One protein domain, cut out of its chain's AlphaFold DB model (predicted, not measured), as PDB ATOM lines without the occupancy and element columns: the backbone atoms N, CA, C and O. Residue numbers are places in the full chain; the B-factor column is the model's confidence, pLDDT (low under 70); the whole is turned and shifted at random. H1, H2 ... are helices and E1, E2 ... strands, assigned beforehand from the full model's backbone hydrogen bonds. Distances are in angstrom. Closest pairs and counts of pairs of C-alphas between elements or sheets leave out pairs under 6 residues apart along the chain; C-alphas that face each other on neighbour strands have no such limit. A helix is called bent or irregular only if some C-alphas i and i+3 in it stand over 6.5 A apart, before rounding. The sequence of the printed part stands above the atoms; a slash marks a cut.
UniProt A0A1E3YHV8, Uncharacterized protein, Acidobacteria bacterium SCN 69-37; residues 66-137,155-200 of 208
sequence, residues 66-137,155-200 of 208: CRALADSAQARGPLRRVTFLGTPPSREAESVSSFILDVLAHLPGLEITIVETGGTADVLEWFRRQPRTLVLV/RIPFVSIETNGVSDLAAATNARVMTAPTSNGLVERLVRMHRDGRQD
ATOM      1  N   CYS A  66     -17.112   2.693  12.054       88.56
ATOM      2  CA  CYS A  66     -18.130   2.554  13.092       88.56
ATOM      3  C   CYS A  66     -18.590   1.095  13.223       88.56
ATOM      4  O   CYS A  66     -18.626   0.565  14.329       88.56
ATOM      5  N   ARG A  67     -18.849   0.414  12.098       87.56
ATOM      6  CA  ARG A  67     -19.225  -1.009  12.095       87.56
ATOM      7  C   ARG A  67     -18.114  -1.898  12.646       87.56
ATOM      8  O   ARG A  67     -18.352  -2.660  13.568       87.56
ATOM      9  N   ALA A  68     -16.875  -1.739  12.178       86.00
ATOM     10  CA  ALA A  68     -15.748  -2.533  12.668       86.00
ATOM     11  C   ALA A  68     -15.568  -2.440  14.197       86.00
ATOM     12  O   ALA A  68     -15.276  -3.444  14.846       86.00
ATOM     13  N   LEU A  69     -15.768  -1.253  14.783       88.75
ATOM     14  CA  LEU A  69     -15.698  -1.054  16.232       88.75
ATOM     15  C   LEU A  69     -16.912  -1.631  16.970       88.75
ATOM     16  O   LEU A  69     -16.736  -2.239  18.029       88.75
ATOM     17  N   ALA A  70     -18.119  -1.458  16.431       89.75
ATOM     18  CA  ALA A  70     -19.339  -2.006  17.018       89.75
ATOM     19  C   ALA A  70     -19.317  -3.543  17.023       89.75
ATOM     20  O   ALA A  70     -19.467  -4.168  18.076       89.75
ATOM     21  N   ASP A  71     -19.015  -4.142  15.871       88.00
ATOM     22  CA  ASP A  71     -19.096  -5.582  15.635       88.00
ATOM     23  C   ASP A  71     -17.927  -6.369  16.260       88.00
ATOM     24  O   ASP A  71     -18.069  -7.558  16.548       88.00
ATOM     25  N   SER A  72     -16.771  -5.738  16.519       86.19
ATOM     26  CA  SER A  72     -15.578  -6.435  17.024       86.19
ATOM     27  C   SER A  72     -15.007  -5.828  18.308       86.19
ATOM     28  O   SER A  72     -14.402  -4.754  18.328       86.19
ATOM     29  N   ALA A  73     -15.121  -6.572  19.413       87.06
ATOM     30  CA  ALA A  73     -14.419  -6.253  20.660       87.06
ATOM     31  C   ALA A  73     -12.888  -6.354  20.516       87.06
ATOM     32  O   ALA A  73     -12.156  -5.654  21.209       87.06
ATOM     33  N   GLN A  74     -12.398  -7.184  19.590       84.38
ATOM     34  CA  GLN A  74     -10.966  -7.313  19.314       84.38
ATOM     35  C   GLN A  74     -10.412  -6.074  18.599       84.38
ATOM     36  O   GLN A  74      -9.327  -5.613  18.947       84.38
ATOM     37  N   ALA A  75     -11.171  -5.491  17.663       82.62
ATOM     38  CA  ALA A  75     -10.804  -4.219  17.034       82.62
ATOM     39  C   ALA A  75     -10.747  -3.072  18.051       82.62
ATOM     40  O   ALA A  75      -9.874  -2.204  17.970       82.62
ATOM     41  N   ARG A  76     -11.653  -3.098  19.037       88.31
ATOM     42  CA  ARG A  76     -11.627  -2.172  20.173       88.31
ATOM     43  C   ARG A  76     -10.408  -2.392  21.060       88.31
ATOM     44  O   ARG A  76      -9.751  -1.423  21.408       88.31
ATOM     45  N   GLY A  77     -10.074  -3.636  21.397       86.50
ATOM     46  CA  GLY A  77      -8.888  -3.959  22.187       86.50
ATOM     47  C   GLY A  77      -8.762  -3.072  23.445       86.50
ATOM     48  O   GLY A  77      -9.687  -3.048  24.257       86.50
ATOM     49  N   PRO A  78      -7.650  -2.334  23.624       88.56
ATOM     50  CA  PRO A  78      -7.419  -1.447  24.767       88.56
ATOM     51  C   PRO A  78      -8.015  -0.036  24.616       88.56
ATOM     52  O   PRO A  78      -7.810   0.798  25.500       88.56
ATOM     53  N   LEU A  79      -8.739   0.253  23.529       89.75
ATOM     54  CA  LEU A  79      -9.307   1.576  23.289       89.75
ATOM     55  C   LEU A  79     -10.253   1.991  24.421       89.75
ATOM     56  O   LEU A  79     -11.171   1.268  24.810       89.75
ATOM     57  N   ARG A  80     -10.019   3.200  24.926       91.19
ATOM     58  CA  ARG A  80     -10.857   3.913  25.898       91.19
ATOM     59  C   ARG A  80     -11.561   5.100  25.270       91.19
ATOM     60  O   ARG A  80     -12.583   5.535  25.787       91.19
ATOM     61  N   ARG A  81     -11.024   5.613  24.162       92.94
ATOM     62  CA  ARG A  81     -11.535   6.797  23.479       92.94
ATOM     63  C   ARG A  81     -11.504   6.629  21.968       92.94
ATOM     64  O   ARG A  81     -10.513   6.145  21.416       92.94
ATOM     65  N   VAL A  82     -12.550   7.109  21.304       92.62
ATOM     66  CA  VAL A  82     -12.592   7.322  19.857       92.62
ATOM     67  C   VAL A  82     -12.949   8.774  19.584       92.62
ATOM     68  O   VAL A  82     -13.982   9.263  20.040       92.62
ATOM     69  N   THR A  83     -12.101   9.470  18.832       92.38
ATOM     70  CA  THR A  83     -12.381  10.835  18.383       92.38
ATOM     71  C   THR A  83     -12.569  10.875  16.877       92.38
ATOM     72  O   THR A  83     -11.715  10.415  16.127       92.38
ATOM     73  N   PHE A  84     -13.671  11.461  16.434       90.75
ATOM     74  CA  PHE A  84     -13.923  11.791  15.040       90.75
ATOM     75  C   PHE A  84     -13.516  13.244  14.824       90.75
ATOM     76  O   PHE A  84     -14.242  14.159  15.201       90.75
ATOM     77  N   LEU A  85     -12.311  13.438  14.294       87.88
ATOM     78  CA  LEU A  85     -11.704  14.739  14.054       87.88
ATOM     79  C   LEU A  85     -11.851  15.097  12.576       87.88
ATOM     80  O   LEU A  85     -11.205  14.499  11.713       87.88
ATOM     81  N   GLY A  86     -12.696  16.071  12.267       83.88
ATOM     82  CA  GLY A  86     -12.956  16.418  10.880       83.88
ATOM     83  C   GLY A  86     -14.206  17.245  10.683       83.88
ATOM     84  O   GLY A  86     -14.916  17.569  11.628       83.88
ATOM     85  N   THR A  87     -14.476  17.578   9.428       81.12
ATOM     86  CA  THR A  87     -15.638  18.385   9.060       81.12
ATOM     87  C   THR A  87     -16.715  17.477   8.460       81.12
ATOM     88  O   THR A  87     -16.423  16.748   7.499       81.12
ATOM     89  N   PRO A  88     -17.947  17.477   8.998       79.06
ATOM     90  CA  PRO A  88     -19.069  16.822   8.342       79.06
ATOM     91  C   PRO A  88     -19.507  17.598   7.088       79.06
ATOM     92  O   PRO A  88     -19.241  18.797   6.969       79.06
ATOM     93  N   PRO A  89     -20.215  16.960   6.138       76.00
ATOM     94  CA  PRO A  89     -20.873  17.692   5.066       76.00
ATOM     95  C   PRO A  89     -21.856  18.696   5.680       76.00
ATOM     96  O   PRO A  89     -22.696  18.321   6.494       76.00
ATOM     97  N   SER A  90     -21.781  19.973   5.291       69.38
ATOM     98  CA  SER A  90     -22.513  21.063   5.964       69.38
ATOM     99  C   SER A  90     -24.036  20.878   6.019       69.38
ATOM    100  O   SER A  90     -24.693  21.489   6.852       69.38
ATOM    101  N   ARG A  91     -24.615  20.050   5.138       70.00
ATOM    102  CA  ARG A  91     -26.056  19.738   5.118       70.00
ATOM    103  C   ARG A  91     -26.444  18.511   5.950       70.00
ATOM    104  O   ARG A  91     -27.630  18.244   6.088       70.00
ATOM    105  N   GLU A  92     -25.473  17.774   6.485       73.94
ATOM    106  CA  GLU A  92     -25.673  16.457   7.106       73.94
ATOM    107  C   GLU A  92     -24.982  16.327   8.476       73.94
ATOM    108  O   GLU A  92     -24.943  15.237   9.037       73.94
ATOM    109  N   ALA A  93     -24.461  17.416   9.052       74.81
ATOM    110  CA  ALA A  93     -23.687  17.394  10.300       74.81
ATOM    111  C   ALA A  93     -24.408  16.725  11.483       74.81
ATOM    112  O   ALA A  93     -23.826  15.874  12.165       74.81
ATOM    113  N   GLU A  94     -25.685  17.054  11.695       78.75
ATOM    114  CA  GLU A  94     -26.503  16.405  12.725       78.75
ATOM    115  C   GLU A  94     -26.730  14.925  12.406       78.75
ATOM    116  O   GLU A  94     -26.557  14.077  13.276       78.75
ATOM    117  N   SER A  95     -27.020  14.592  11.145       85.00
ATOM    118  CA  SER A  95     -27.253  13.208  10.717       85.00
ATOM    119  C   SER A  95     -26.017  12.324  10.903       85.00
ATOM    120  O   SER A  95     -26.127  11.201  11.396       85.00
ATOM    121  N   VAL A  96     -24.830  12.845  10.586       85.06
ATOM    122  CA  VAL A  96     -23.552  12.149  10.773       85.06
ATOM    123  C   VAL A  96     -23.254  11.932  12.254       85.06
ATOM    124  O   VAL A  96     -22.872  10.829  12.650       85.06
ATOM    125  N   SER A  97     -23.456  12.955  13.086       86.00
ATOM    126  CA  SER A  97     -23.236  12.850  14.531       86.00
ATOM    127  C   SER A  97     -24.197  11.849  15.171       86.00
ATOM    128  O   SER A  97     -23.771  10.999  15.954       86.00
ATOM    129  N   SER A  98     -25.477  11.888  14.785       87.88
ATOM    130  CA  SER A  98     -26.476  10.911  15.219       87.88
ATOM    131  C   SER A  98     -26.114   9.494  14.788       87.88
ATOM    132  O   SER A  98     -26.199   8.591  15.610       87.88
ATOM    133  N   PHE A  99     -25.652   9.295  13.551       88.94
ATOM    134  CA  PHE A  99     -25.202   7.986  13.076       88.94
ATOM    135  C   PHE A  99     -24.044   7.427  13.918       88.94
ATOM    136  O   PHE A  99     -24.086   6.272  14.336       88.94
ATOM    137  N   ILE A 100     -23.022   8.242  14.203       90.12
ATOM    138  CA  ILE A 100     -21.876   7.824  15.028       90.12
ATOM    139  C   ILE A 100     -22.344   7.402  16.425       90.12
ATOM    140  O   ILE A 100     -21.940   6.351  16.928       90.12
ATOM    141  N   LEU A 101     -23.182   8.224  17.060       90.38
ATOM    142  CA  LEU A 101     -23.651   7.975  18.419       90.38
ATOM    143  C   LEU A 101     -24.587   6.764  18.490       90.38
ATOM    144  O   LEU A 101     -24.439   5.959  19.403       90.38
ATOM    145  N   ASP A 102     -25.480   6.581  17.520       90.50
ATOM    146  CA  ASP A 102     -26.365   5.410  17.440       90.50
ATOM    147  C   ASP A 102     -25.558   4.098  17.406       90.50
ATOM    148  O   ASP A 102     -25.794   3.172  18.188       90.50
ATOM    149  N   VAL A 103     -24.505   4.069  16.584       89.38
ATOM    150  CA  VAL A 103     -23.677   2.874  16.381       89.38
ATOM    151  C   VAL A 103     -22.685   2.630  17.524       89.38
ATOM    152  O   VAL A 103     -22.336   1.479  17.772       89.38
ATOM    153  N   LEU A 104     -22.197   3.663  18.223       91.12
ATOM    154  CA  LEU A 104     -21.068   3.508  19.158       91.12
ATOM    155  C   LEU A 104     -21.363   3.865  20.618       91.12
ATOM    156  O   LEU A 104     -20.658   3.372  21.499       91.12
ATOM    157  N   ALA A 105     -22.375   4.685  20.920       87.81
ATOM    158  CA  ALA A 105     -22.601   5.176  22.288       87.81
ATOM    159  C   ALA A 105     -23.042   4.077  23.268       87.81
ATOM    160  O   ALA A 105     -22.892   4.223  24.478       87.81
ATOM    161  N   HIS A 106     -23.564   2.961  22.755       87.19
ATOM    162  CA  HIS A 106     -23.966   1.812  23.562       87.19
ATOM    163  C   HIS A 106     -22.789   0.893  23.940       87.19
ATOM    164  O   HIS A 106     -22.977  -0.083  24.670       87.19
ATOM    165  N   LEU A 107     -21.572   1.171  23.453       88.06
ATOM    166  CA  LEU A 107     -20.398   0.348  23.729       88.06
ATOM    167  C   LEU A 107     -19.809   0.700  25.110       88.06
ATOM    168  O   LEU A 107     -19.386   1.835  25.337       88.06
ATOM    169  N   PRO A 108     -19.736  -0.259  26.052       84.25
ATOM    170  CA  PRO A 108     -19.316   0.031  27.418       84.25
ATOM    171  C   PRO A 108     -17.832   0.411  27.492       84.25
ATOM    172  O   PRO A 108     -16.974  -0.273  26.932       84.25
ATOM    173  N   GLY A 109     -17.528   1.474  28.241       84.50
ATOM    174  CA  GLY A 109     -16.152   1.904  28.521       84.50
ATOM    175  C   GLY A 109     -15.430   2.581  27.351       84.50
ATOM    176  O   GLY A 109     -14.206   2.707  27.410       84.50
ATOM    177  N   LEU A 110     -16.168   2.996  26.315       90.62
ATOM    178  CA  LEU A 110     -15.647   3.713  25.154       90.62
ATOM    179  C   LEU A 110     -16.191   5.148  25.129       90.62
ATOM    180  O   LEU A 110     -17.382   5.371  24.931       90.62
ATOM    181  N   GLU A 111     -15.316   6.126  25.327       92.62
ATOM    182  CA  GLU A 111     -15.653   7.544  25.211       92.62
ATOM    183  C   GLU A 111     -15.656   7.964  23.737       92.62
ATOM    184  O   GLU A 111     -14.657   7.782  23.037       92.62
ATOM    185  N   ILE A 112     -16.763   8.536  23.265       92.69
ATOM    186  CA  ILE A 112     -16.901   9.022  21.888       92.69
ATOM    187  C   ILE A 112     -16.869  10.546  21.887       92.69
ATOM    188  O   ILE A 112     -17.614  11.196  22.616       92.69
ATOM    189  N   THR A 113     -16.014  11.130  21.051       90.94
ATOM    190  CA  THR A 113     -15.923  12.583  20.874       90.94
ATOM    191  C   THR A 113     -15.954  12.923  19.394       90.94
ATOM    192  O   THR A 113     -15.278  12.280  18.596       90.94
ATOM    193  N   ILE A 114     -16.697  13.957  19.019       89.00
ATOM    194  CA  ILE A 114     -16.696  14.509  17.664       89.00
ATOM    195  C   ILE A 114     -16.121  15.918  17.774       89.00
ATOM    196  O   ILE A 114     -16.584  16.709  18.595       89.00
ATOM    197  N   VAL A 115     -15.065  16.201  17.015       86.50
ATOM    198  CA  VAL A 115     -14.356  17.482  17.040       86.50
ATOM    199  C   VAL A 115     -14.281  18.015  15.622       86.50
ATOM    200  O   VAL A 115     -13.636  17.428  14.752       86.50
ATOM    201  N   GLU A 116     -14.920  19.154  15.400       82.44
ATOM    202  CA  GLU A 116     -14.794  19.889  14.151       82.44
ATOM    203  C   GLU A 116     -13.486  20.682  14.159       82.44
ATOM    204  O   GLU A 116     -13.161  21.360  15.133       82.44
ATOM    205  N   THR A 117     -12.713  20.583  13.079       72.31
ATOM    206  CA  THR A 117     -11.439  21.301  12.936       72.31
ATOM    207  C   THR A 117     -11.494  22.293  11.780       72.31
ATOM    208  O   THR A 117     -12.110  22.031  10.746       72.31
ATOM    209  N   GLY A 118     -10.834  23.439  11.966       62.06
ATOM    210  CA  GLY A 118     -10.709  24.497  10.964       62.06
ATOM    211  C   GLY A 118      -9.552  24.311   9.972       62.06
ATOM    212  O   GLY A 118      -9.383  25.165   9.104       62.06
ATOM    213  N   GLY A 119      -8.740  23.247  10.086       64.38
ATOM    214  CA  GLY A 119      -7.668  22.948   9.126       64.38
ATOM    215  C   GLY A 119      -6.478  22.149   9.680       64.38
ATOM    216  O   GLY A 119      -6.345  21.919  10.879       64.38
ATOM    217  N   THR A 120      -5.562  21.749   8.792       62.94
ATOM    218  CA  THR A 120      -4.473  20.782   9.057       62.94
ATOM    219  C   THR A 120      -3.476  21.204  10.146       62.94
ATOM    220  O   THR A 120      -2.976  20.355  10.879       62.94
ATOM    221  N   ALA A 121      -3.174  22.498  10.295       63.62
ATOM    222  CA  ALA A 121      -2.206  22.960  11.300       63.62
ATOM    223  C   ALA A 121      -2.704  22.748  12.742       63.62
ATOM    224  O   ALA A 121      -1.943  22.304  13.602       63.62
ATOM    225  N   ASP A 122      -3.991  23.007  12.975       72.38
ATOM    226  CA  ASP A 122      -4.656  22.828  14.269       72.38
ATOM    227  C   ASP A 122      -4.725  21.341  14.657       72.38
ATOM    228  O   ASP A 122      -4.434  20.953  15.788       72.38
ATOM    229  N   VAL A 123      -4.962  20.480  13.666       75.81
ATOM    230  CA  VAL A 123      -4.983  19.020  13.816       75.81
ATOM    231  C   VAL A 123      -3.636  18.458  14.274       75.81
ATOM    232  O   VAL A 123      -3.578  17.597  15.151       75.81
ATOM    233  N   LEU A 124      -2.531  18.916  13.687       73.19
ATOM    234  CA  LEU A 124      -1.202  18.395  14.019       73.19
ATOM    235  C   LEU A 124      -0.764  18.821  15.424       73.19
ATOM    236  O   LEU A 124      -0.178  18.025  16.161       73.19
ATOM    237  N   GLU A 125      -1.070  20.058  15.812       76.06
ATOM    238  CA  GLU A 125      -0.935  20.539  17.191       76.06
ATOM    239  C   GLU A 125      -1.790  19.718  18.160       76.06
ATOM    240  O   GLU A 125      -1.326  19.376  19.250       76.06
ATOM    241  N   TRP A 126      -3.009  19.366  17.751       82.88
ATOM    242  CA  TRP A 126      -3.903  18.529  18.532       82.88
ATOM    243  C   TRP A 126      -3.316  17.127  18.740       82.88
ATOM    244  O   TRP A 126      -3.195  16.699  19.887       82.88
ATOM    245  N   PHE A 127      -2.834  16.454  17.687       80.56
ATOM    246  CA  PHE A 127      -2.222  15.120  17.796       80.56
ATOM    247  C   PHE A 127      -1.028  15.083  18.751       80.56
ATOM    248  O   PHE A 127      -0.884  14.132  19.514       80.56
ATOM    249  N   ARG A 128      -0.189  16.128  18.771       75.06
ATOM    250  CA  ARG A 128       0.965  16.200  19.688       75.06
ATOM    251  C   ARG A 128       0.572  16.181  21.163       75.06
ATOM    252  O   ARG A 128       1.400  15.828  22.000       75.06
ATOM    253  N   ARG A 129      -0.650  16.602  21.487       81.12
ATOM    254  CA  ARG A 129      -1.163  16.669  22.862       81.12
ATOM    255  C   ARG A 129      -1.850  15.373  23.288       81.12
ATOM    256  O   ARG A 129      -2.157  15.234  24.468       81.12
ATOM    257  N   GLN A 130      -2.077  14.441  22.362       81.31
ATOM    258  CA  GLN A 130      -2.760  13.185  22.640       81.31
ATOM    259  C   GLN A 130      -1.744  12.036  22.773       81.31
ATOM    260  O   GLN A 130      -1.086  11.661  21.799       81.31
ATOM    261  N   PRO A 131      -1.553  11.473  23.979       78.56
ATOM    262  CA  PRO A 131      -0.699  10.309  24.162       78.56
ATOM    263  C   PRO A 131      -1.399   9.035  23.668       78.56
ATOM    264  O   PRO A 131      -2.618   8.914  23.756       78.56
ATOM    265  N   ARG A 132      -0.611   8.046  23.217       82.38
ATOM    266  CA  ARG A 132      -1.099   6.702  22.824       82.38
ATOM    267  C   ARG A 132      -2.244   6.730  21.805       82.38
ATOM    268  O   ARG A 132      -3.118   5.861  21.806       82.38
ATOM    269  N   THR A 133      -2.220   7.729  20.933       85.38
ATOM    270  CA  THR A 133      -3.180   7.879  19.847       85.38
ATOM    271  C   THR A 133      -2.789   7.015  18.669       85.38
ATOM    272  O   THR A 133      -1.610   6.941  18.366       85.38
ATOM    273  N   LEU A 134      -3.765   6.412  17.995       84.88
ATOM    274  CA  LEU A 134      -3.655   5.839  16.660       84.88
ATOM    275  C   LEU A 134      -4.570   6.630  15.725       84.88
ATOM    276  O   LEU A 134      -5.759   6.773  16.002       84.88
ATOM    277  N   VAL A 135      -4.034   7.138  14.619       84.69
ATOM    278  CA  VAL A 135      -4.812   7.905  13.639       84.69
ATOM    279  C   VAL A 135      -5.349   6.977  12.558       84.69
ATOM    280  O   VAL A 135      -4.655   6.098  12.071       84.69
ATOM    281  N   LEU A 136      -6.590   7.158  12.153       84.06
ATOM    282  CA  LEU A 136      -7.216   6.419  11.074       84.06
ATOM    283  C   LEU A 136      -7.599   7.418   9.990       84.06
ATOM    284  O   LEU A 136      -8.410   8.309  10.230       84.06
ATOM    285  N   VAL A 137      -6.998   7.273   8.812       78.88
ATOM    286  CA  VAL A 137      -7.180   8.195   7.689       78.88
ATOM    287  C   VAL A 137      -7.933   7.485   6.557       78.88
ATOM    288  O   VAL A 137      -7.387   6.554   5.954       78.88
ATOM    289  N   ARG A 155       6.252  11.112  12.866       74.00
ATOM    290  CA  ARG A 155       6.156   9.783  13.488       74.00
ATOM    291  C   ARG A 155       4.871   9.630  14.307       74.00
ATOM    292  O   ARG A 155       4.906   9.160  15.441       74.00
ATOM    293  N   ILE A 156       3.744  10.065  13.748       76.62
ATOM    294  CA  ILE A 156       2.423   9.815  14.324       76.62
ATOM    295  C   ILE A 156       1.948   8.452  13.799       76.62
ATOM    296  O   ILE A 156       1.961   8.250  12.585       76.62
ATOM    297  N   PRO A 157       1.549   7.513  14.671       76.31
ATOM    298  CA  PRO A 157       1.008   6.221  14.250       76.31
ATOM    299  C   PRO A 157      -0.318   6.419  13.516       76.31
ATOM    300  O   PRO A 157      -1.228   7.084  14.019       76.31
ATOM    301  N   PHE A 158      -0.460   5.811  12.345       77.06
ATOM    302  CA  PHE A 158      -1.680   5.856  11.566       77.06
ATOM    303  C   PHE A 158      -1.979   4.564  10.783       77.06
ATOM    304  O   PHE A 158      -1.104   3.780  10.422       77.06
ATOM    305  N   VAL A 159      -3.255   4.365  10.470       76.00
ATOM    306  CA  VAL A 159      -3.771   3.367   9.529       76.00
ATOM    307  C   VAL A 159      -4.513   4.116   8.436       76.00
ATOM    308  O   VAL A 159      -5.368   4.946   8.737       76.00
ATOM    309  N   SER A 160      -4.211   3.830   7.172       72.94
ATOM    310  CA  SER A 160      -5.020   4.337   6.065       72.94
ATOM    311  C   SER A 160      -5.974   3.253   5.578       72.94
ATOM    312  O   SER A 160      -5.568   2.100   5.439       72.94
ATOM    313  N   ILE A 161      -7.236   3.603   5.344       69.31
ATOM    314  CA  ILE A 161      -8.235   2.695   4.765       69.31
ATOM    315  C   ILE A 161      -8.410   3.068   3.306       69.31
ATOM    316  O   ILE A 161      -8.741   4.213   3.022       69.31
ATOM    317  N   GLU A 162      -8.233   2.132   2.382       66.19
ATOM    318  CA  GLU A 162      -8.658   2.369   1.005       66.19
ATOM    319  C   GLU A 162     -10.187   2.496   0.984       66.19
ATOM    320  O   GLU A 162     -10.872   1.606   1.475       66.19
ATOM    321  N   THR A 163     -10.755   3.596   0.489       56.91
ATOM    322  CA  THR A 163     -12.214   3.736   0.372       56.91
ATOM    323  C   THR A 163     -12.573   4.165  -1.043       56.91
ATOM    324  O   THR A 163     -12.285   5.273  -1.474       56.91
ATOM    325  N   ASN A 164     -13.205   3.241  -1.774       42.28
ATOM    326  CA  ASN A 164     -13.727   3.389  -3.137       42.28
ATOM    327  C   ASN A 164     -12.685   3.753  -4.217       42.28
ATOM    328  O   ASN A 164     -12.547   4.911  -4.586       42.28
ATOM    329  N   GLY A 165     -12.044   2.742  -4.817       39.56
ATOM    330  CA  GLY A 165     -11.668   2.732  -6.244       39.56
ATOM    331  C   GLY A 165     -10.739   3.829  -6.790       39.56
ATOM    332  O   GLY A 165     -10.680   4.008  -8.004       39.56
ATOM    333  N   VAL A 166     -10.015   4.566  -5.949       35.44
ATOM    334  CA  VAL A 166      -9.078   5.624  -6.360       35.44
ATOM    335  C   VAL A 166      -7.810   5.481  -5.506       35.44
ATOM    336  O   VAL A 166      -7.912   5.422  -4.292       35.44
ATOM    337  N   SER A 167      -6.571   5.408  -5.998       38.78
ATOM    338  CA  SER A 167      -5.971   5.608  -7.320       38.78
ATOM    339  C   SER A 167      -4.670   4.798  -7.372       38.78
ATOM    340  O   SER A 167      -3.893   4.816  -6.414       38.78
ATOM    341  N   ASP A 168      -4.402   4.194  -8.526       34.12
ATOM    342  CA  ASP A 168      -3.155   3.537  -8.945       34.12
ATOM    343  C   ASP A 168      -1.870   4.307  -8.534       34.12
ATOM    344  O   ASP A 168      -0.841   3.712  -8.219       34.12
ATOM    345  N   LEU A 169      -1.940   5.642  -8.414       30.34
ATOM    346  CA  LEU A 169      -0.810   6.509  -8.056       30.34
ATOM    347  C   LEU A 169      -0.563   6.643  -6.536       30.34
ATOM    348  O   LEU A 169       0.587   6.688  -6.085       30.34
ATOM    349  N   ALA A 170      -1.632   6.680  -5.729       35.19
ATOM    350  CA  ALA A 170      -1.537   6.668  -4.265       35.19
ATOM    351  C   ALA A 170      -1.207   5.257  -3.757       35.19
ATOM    352  O   ALA A 170      -0.385   5.119  -2.851       35.19
ATOM    353  N   ALA A 171      -1.757   4.229  -4.411       38.31
ATOM    354  CA  ALA A 171      -1.423   2.830  -4.187       38.31
ATOM    355  C   ALA A 171       0.049   2.532  -4.532       38.31
ATOM    356  O   ALA A 171       0.754   1.951  -3.719       38.31
ATOM    357  N   ALA A 172       0.599   3.004  -5.656       35.66
ATOM    358  CA  ALA A 172       2.011   2.745  -5.976       35.66
ATOM    359  C   ALA A 172       2.998   3.339  -4.946       35.66
ATOM    360  O   ALA A 172       4.021   2.727  -4.629       35.66
ATOM    361  N   THR A 173       2.680   4.511  -4.385       38.94
ATOM    362  CA  THR A 173       3.550   5.202  -3.415       38.94
ATOM    363  C   THR A 173       3.299   4.736  -1.973       38.94
ATOM    364  O   THR A 173       4.226   4.717  -1.163       38.94
ATOM    365  N   ASN A 174       2.067   4.317  -1.650       46.09
ATOM    366  CA  ASN A 174       1.602   4.086  -0.277       46.09
ATOM    367  C   ASN A 174       0.856   2.754  -0.053       46.09
ATOM    368  O   ASN A 174       0.351   2.552   1.047       46.09
ATOM    369  N   ALA A 175       0.833   1.804  -1.002       47.88
ATOM    370  CA  ALA A 175       0.208   0.466  -0.845       47.88
ATOM    371  C   ALA A 175       0.640  -0.249   0.445       47.88
ATOM    372  O   ALA A 175      -0.068  -1.060   1.022       47.88
ATOM    373  N   ARG A 176       1.827   0.113   0.909       50.88
ATOM    374  CA  ARG A 176       2.513  -0.316   2.119       50.88
ATOM    375  C   ARG A 176       1.855   0.085   3.451       50.88
ATOM    376  O   ARG A 176       2.214  -0.476   4.480       50.88
ATOM    377  N   VAL A 177       0.939   1.055   3.455       50.84
ATOM    378  CA  VAL A 177       0.247   1.578   4.658       50.84
ATOM    379  C   VAL A 177      -1.279   1.511   4.555       50.84
ATOM    380  O   VAL A 177      -1.978   1.920   5.485       50.84
ATOM    381  N   MET A 178      -1.797   0.985   3.446       52.88
ATOM    382  CA  MET A 178      -3.227   0.899   3.168       52.88
ATOM    383  C   MET A 178      -3.777  -0.448   3.643       52.88
ATOM    384  O   MET A 178      -3.158  -1.489   3.435       52.88
ATOM    385  N   THR A 179      -4.928  -0.429   4.316       53.28
ATOM    386  CA  THR A 179      -5.716  -1.634   4.595       53.28
ATOM    387  C   THR A 179      -6.836  -1.777   3.574       53.28
ATOM    388  O   THR A 179      -7.334  -0.776   3.045       53.28
ATOM    389  N   ALA A 180      -7.234  -3.024   3.320       57.16
ATOM    390  CA  ALA A 180      -8.327  -3.341   2.417       57.16
ATOM    391  C   ALA A 180      -9.625  -2.616   2.845       57.16
ATOM    392  O   ALA A 180      -9.867  -2.469   4.048       57.16
ATOM    393  N   PRO A 181     -10.497  -2.232   1.890       60.62
ATOM    394  CA  PRO A 181     -11.788  -1.566   2.122       60.62
ATOM    395  C   PRO A 181     -12.837  -2.481   2.790       60.62
ATOM    396  O   PRO A 181     -14.025  -2.411   2.481       60.62
ATOM    397  N   THR A 182     -12.436  -3.393   3.676       63.22
ATOM    398  CA  THR A 182     -13.329  -4.358   4.323       63.22
ATOM    399  C   THR A 182     -13.276  -4.210   5.836       63.22
ATOM    400  O   THR A 182     -12.223  -3.942   6.419       63.22
ATOM    401  N   SER A 183     -14.415  -4.424   6.500       64.12
ATOM    402  CA  SER A 183     -14.474  -4.420   7.965       64.12
ATOM    403  C   SER A 183     -13.497  -5.432   8.569       64.12
ATOM    404  O   SER A 183     -12.855  -5.123   9.566       64.12
ATOM    405  N   ASN A 184     -13.325  -6.602   7.941       68.94
ATOM    406  CA  ASN A 184     -12.388  -7.622   8.415       68.94
ATOM    407  C   ASN A 184     -10.928  -7.156   8.305       68.94
ATOM    408  O   ASN A 184     -10.204  -7.200   9.294       68.94
ATOM    409  N   GLY A 185     -10.530  -6.592   7.159       69.56
ATOM    410  CA  GLY A 185      -9.177  -6.061   6.972       69.56
ATOM    411  C   GLY A 185      -8.843  -4.919   7.938       69.56
ATOM    412  O   GLY A 185      -7.719  -4.822   8.436       69.56
ATOM    413  N   LEU A 186      -9.821  -4.067   8.276       76.00
ATOM    414  CA  LEU A 186      -9.636  -3.054   9.317       76.00
ATOM    415  C   LEU A 186      -9.482  -3.682  10.711       76.00
ATOM    416  O   LEU A 186      -8.584  -3.286  11.455       76.00
ATOM    417  N   VAL A 187     -10.329  -4.654  11.066       78.88
ATOM    418  CA  VAL A 187     -10.266  -5.365  12.356       78.88
ATOM    419  C   VAL A 187      -8.900  -6.027  12.533       78.88
ATOM    420  O   VAL A 187      -8.238  -5.788  13.541       78.88
ATOM    421  N   GLU A 188      -8.442  -6.793  11.542       78.56
ATOM    422  CA  GLU A 188      -7.141  -7.468  11.569       78.56
ATOM    423  C   GLU A 188      -5.995  -6.469  11.748       78.56
ATOM    424  O   GLU A 188      -5.092  -6.671  12.570       78.56
ATOM    425  N   ARG A 189      -6.060  -5.333  11.042       77.81
ATOM    426  CA  ARG A 189      -5.043  -4.286  11.153       77.81
ATOM    427  C   ARG A 189      -5.016  -3.650  12.539       77.81
ATOM    428  O   ARG A 189      -3.924  -3.456  13.077       77.81
ATOM    429  N   LEU A 190      -6.178  -3.334  13.111       78.88
ATOM    430  CA  LEU A 190      -6.295  -2.758  14.454       78.88
ATOM    431  C   LEU A 190      -5.793  -3.733  15.522       78.88
ATOM    432  O   LEU A 190      -4.977  -3.348  16.356       78.88
ATOM    433  N   VAL A 191      -6.191  -5.007  15.451       81.69
ATOM    434  CA  VAL A 191      -5.729  -6.058  16.374       81.69
ATOM    435  C   VAL A 191      -4.206  -6.171  16.357       81.69
ATOM    436  O   VAL A 191      -3.569  -6.205  17.411       81.69
ATOM    437  N   ARG A 192      -3.605  -6.170  15.164       76.31
ATOM    438  CA  ARG A 192      -2.150  -6.210  15.020       76.31
ATOM    439  C   ARG A 192      -1.476  -4.971  15.610       76.31
ATOM    440  O   ARG A 192      -0.502  -5.107  16.343       76.31
ATOM    441  N   MET A 193      -1.997  -3.775  15.327       76.44
ATOM    442  CA  MET A 193      -1.447  -2.528  15.876       76.44
ATOM    443  C   MET A 193      -1.504  -2.497  17.403       76.44
ATOM    444  O   MET A 193      -0.542  -2.067  18.037       76.44
ATOM    445  N   HIS A 194      -2.592  -2.991  17.996       77.62
ATOM    446  CA  HIS A 194      -2.728  -3.084  19.450       77.62
ATOM    447  C   HIS A 194      -1.711  -4.037  20.072       77.62
ATOM    448  O   HIS A 194      -1.183  -3.741  21.142       77.62
ATOM    449  N   ARG A 195      -1.438  -5.168  19.412       76.69
ATOM    450  CA  ARG A 195      -0.497  -6.185  19.895       76.69
ATOM    451  C   ARG A 195       0.956  -5.745  19.756       76.69
ATOM    452  O   ARG A 195       1.729  -5.885  20.695       76.69
ATOM    453  N   ASP A 196       1.320  -5.265  18.572       70.62
ATOM    454  CA  ASP A 196       2.721  -5.096  18.188       70.62
ATOM    455  C   ASP A 196       3.226  -3.667  18.431       70.62
ATOM    456  O   ASP A 196       4.433  -3.448  18.455       70.62
ATOM    457  N   GLY A 197       2.328  -2.674  18.554       64.25
ATOM    458  CA  GLY A 197       2.691  -1.252  18.658       64.25
ATOM    459  C   GLY A 197       3.472  -0.723  17.447       64.25
ATOM    460  O   GLY A 197       3.948   0.407  17.446       64.25
ATOM    461  N   ARG A 198       3.628  -1.535  16.401       62.50
ATOM    462  CA  ARG A 198       4.546  -1.286  15.299       62.50
ATOM    463  C   ARG A 198       3.784  -1.012  14.017       62.50
ATOM    464  O   ARG A 198       3.019  -1.845  13.526       62.50
ATOM    465  N   GLN A 199       4.081   0.135  13.422       59.88
ATOM    466  CA  GLN A 199       3.653   0.462  12.078       59.88
ATOM    467  C   GLN A 199       4.715   0.009  11.082       59.88
ATOM    468  O   GLN A 199       5.675   0.727  10.793       59.88
ATOM    469  N   ASP A 200       4.535  -1.205  10.563       54.75
ATOM    470  CA  ASP A 200       5.322  -1.695   9.437       54.75
ATOM    471  C   ASP A 200       4.721  -1.191   8.108       54.75
ATOM    472  O   ASP A 200       3.539  -1.436   7.847       54.75
TER     473      ASP A 200
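What this domain is: This is residues 66 to 137 and 155 to 200 of the 208 residues of an uncharacterized protein of Acidobacteria bacterium SCN 69-37 (UniProt A0A1E3YHV8). Two pairs of parallel strands, E2 with E1 and E3 with E4, stand roughly in one row in the order E2, E1, E3, E4, with a gap between E1 and E3. H3, H1, H2 and H6 lie on one side of this row, H4 on the other, and H5 sits beyond E4 at its end. The 118 printed residues hold helices and strands mixed, in the order H1 H2 E1 H3 E2 H4 E3 E4 H5 H6. The whole is compact and rounded, with a radius of gyration of the C-alphas of 14.8 A and spans of 37 by 30 by 30 A.

How they stand to each other: Look first at E1, residues 81 to 85, and E2, residues 111 to 115, parallel neighbours at 13 degrees; N 82 and O 111 are 2.8 A apart, within hydrogen-bond range. H3, residues 93 to 104, joins them in a strand-helix-strand unit, two parallel neighbours with a helix between, whose crossover is right-handed; its closest C-alpha to E2 is that of Leu 104, 7.4 A from Ile 112. E1 is near E3, residues 133 to 137, with 10 pairs of C-alphas within 10 A. E3 is the parallel neighbour of E4, residues 158 to 162, at 21 degrees, with N 159 and O 135 at 2.7 A. H1, residues 66 to 71, touches H3's residues 100 to 104 alone, C-alphas 70 and 104 being closest at 6.2 A, at a shallow tilt of 16 degrees, the same way. H6, residues 183 to 196, touches H1 about perpendicular, at 80 degrees, with residues 183 to 187 alone; the closest C-alphas are 68 and 183, 5.2 A. H2, residues 73 to 76, touches H6's residues 186 to 191 alone, C-alphas 75 and 187 being closest at 4.8 A; H1 and H2 only just touch, only at the corner, with 3 pairs of C-alphas within 8 A, the closest those of 69 and 76, 5.8 A. H4, residues 120 to 128, comes to 7.6 A from E3, at C-alphas 127 and 133. H5, residues 168 to 177, comes to 6.1 A from E4, at C-alphas 177 and 160, and is apart from H6. Every O i to N i+4 pair is within hydrogen-bond range in H1, H3, H4 and H6; H5 has 4 of 6, and H2 is too short for one.

Where its parts are: Find C-alpha 66 at (-18.130, 2.554, 13.092), where H1 begins. H3 runs 16.7 A from C-alpha 93 at (-23.687, 17.394, 10.300). H6 is the longest helix, 20.0 A, ending at C-alpha 196 at (2.721, -5.096, 18.188). H4 is 12.8 A and H5 14.2 A long; H5 is irregular, with C-alphas 173 and 176 7.9 A apart. E1 is 12.3 A, E2 12.9 A, E3 12.8 A and E4 13.1 A long; H1 and H2 are shorter.

The domain as a whole: The C-alphas farthest apart are those of Pro 108 and Leu 169, 40.5 A. Residues 138 to 154 are not printed; C-alphas 137 and 155 are 14.6 A apart across the cut, which lies in the link from E3 to E4. Of the links printed whole, E1 to H3 and H3 to E2 are short and the others tight. Residues 89 to 95, of which 93 to 95 belong to H3, stand free. The mean pLDDT of the printed part is 74.5; 34 residues are under 70, among them residues 161 to 185, and H5 has a mean of 41.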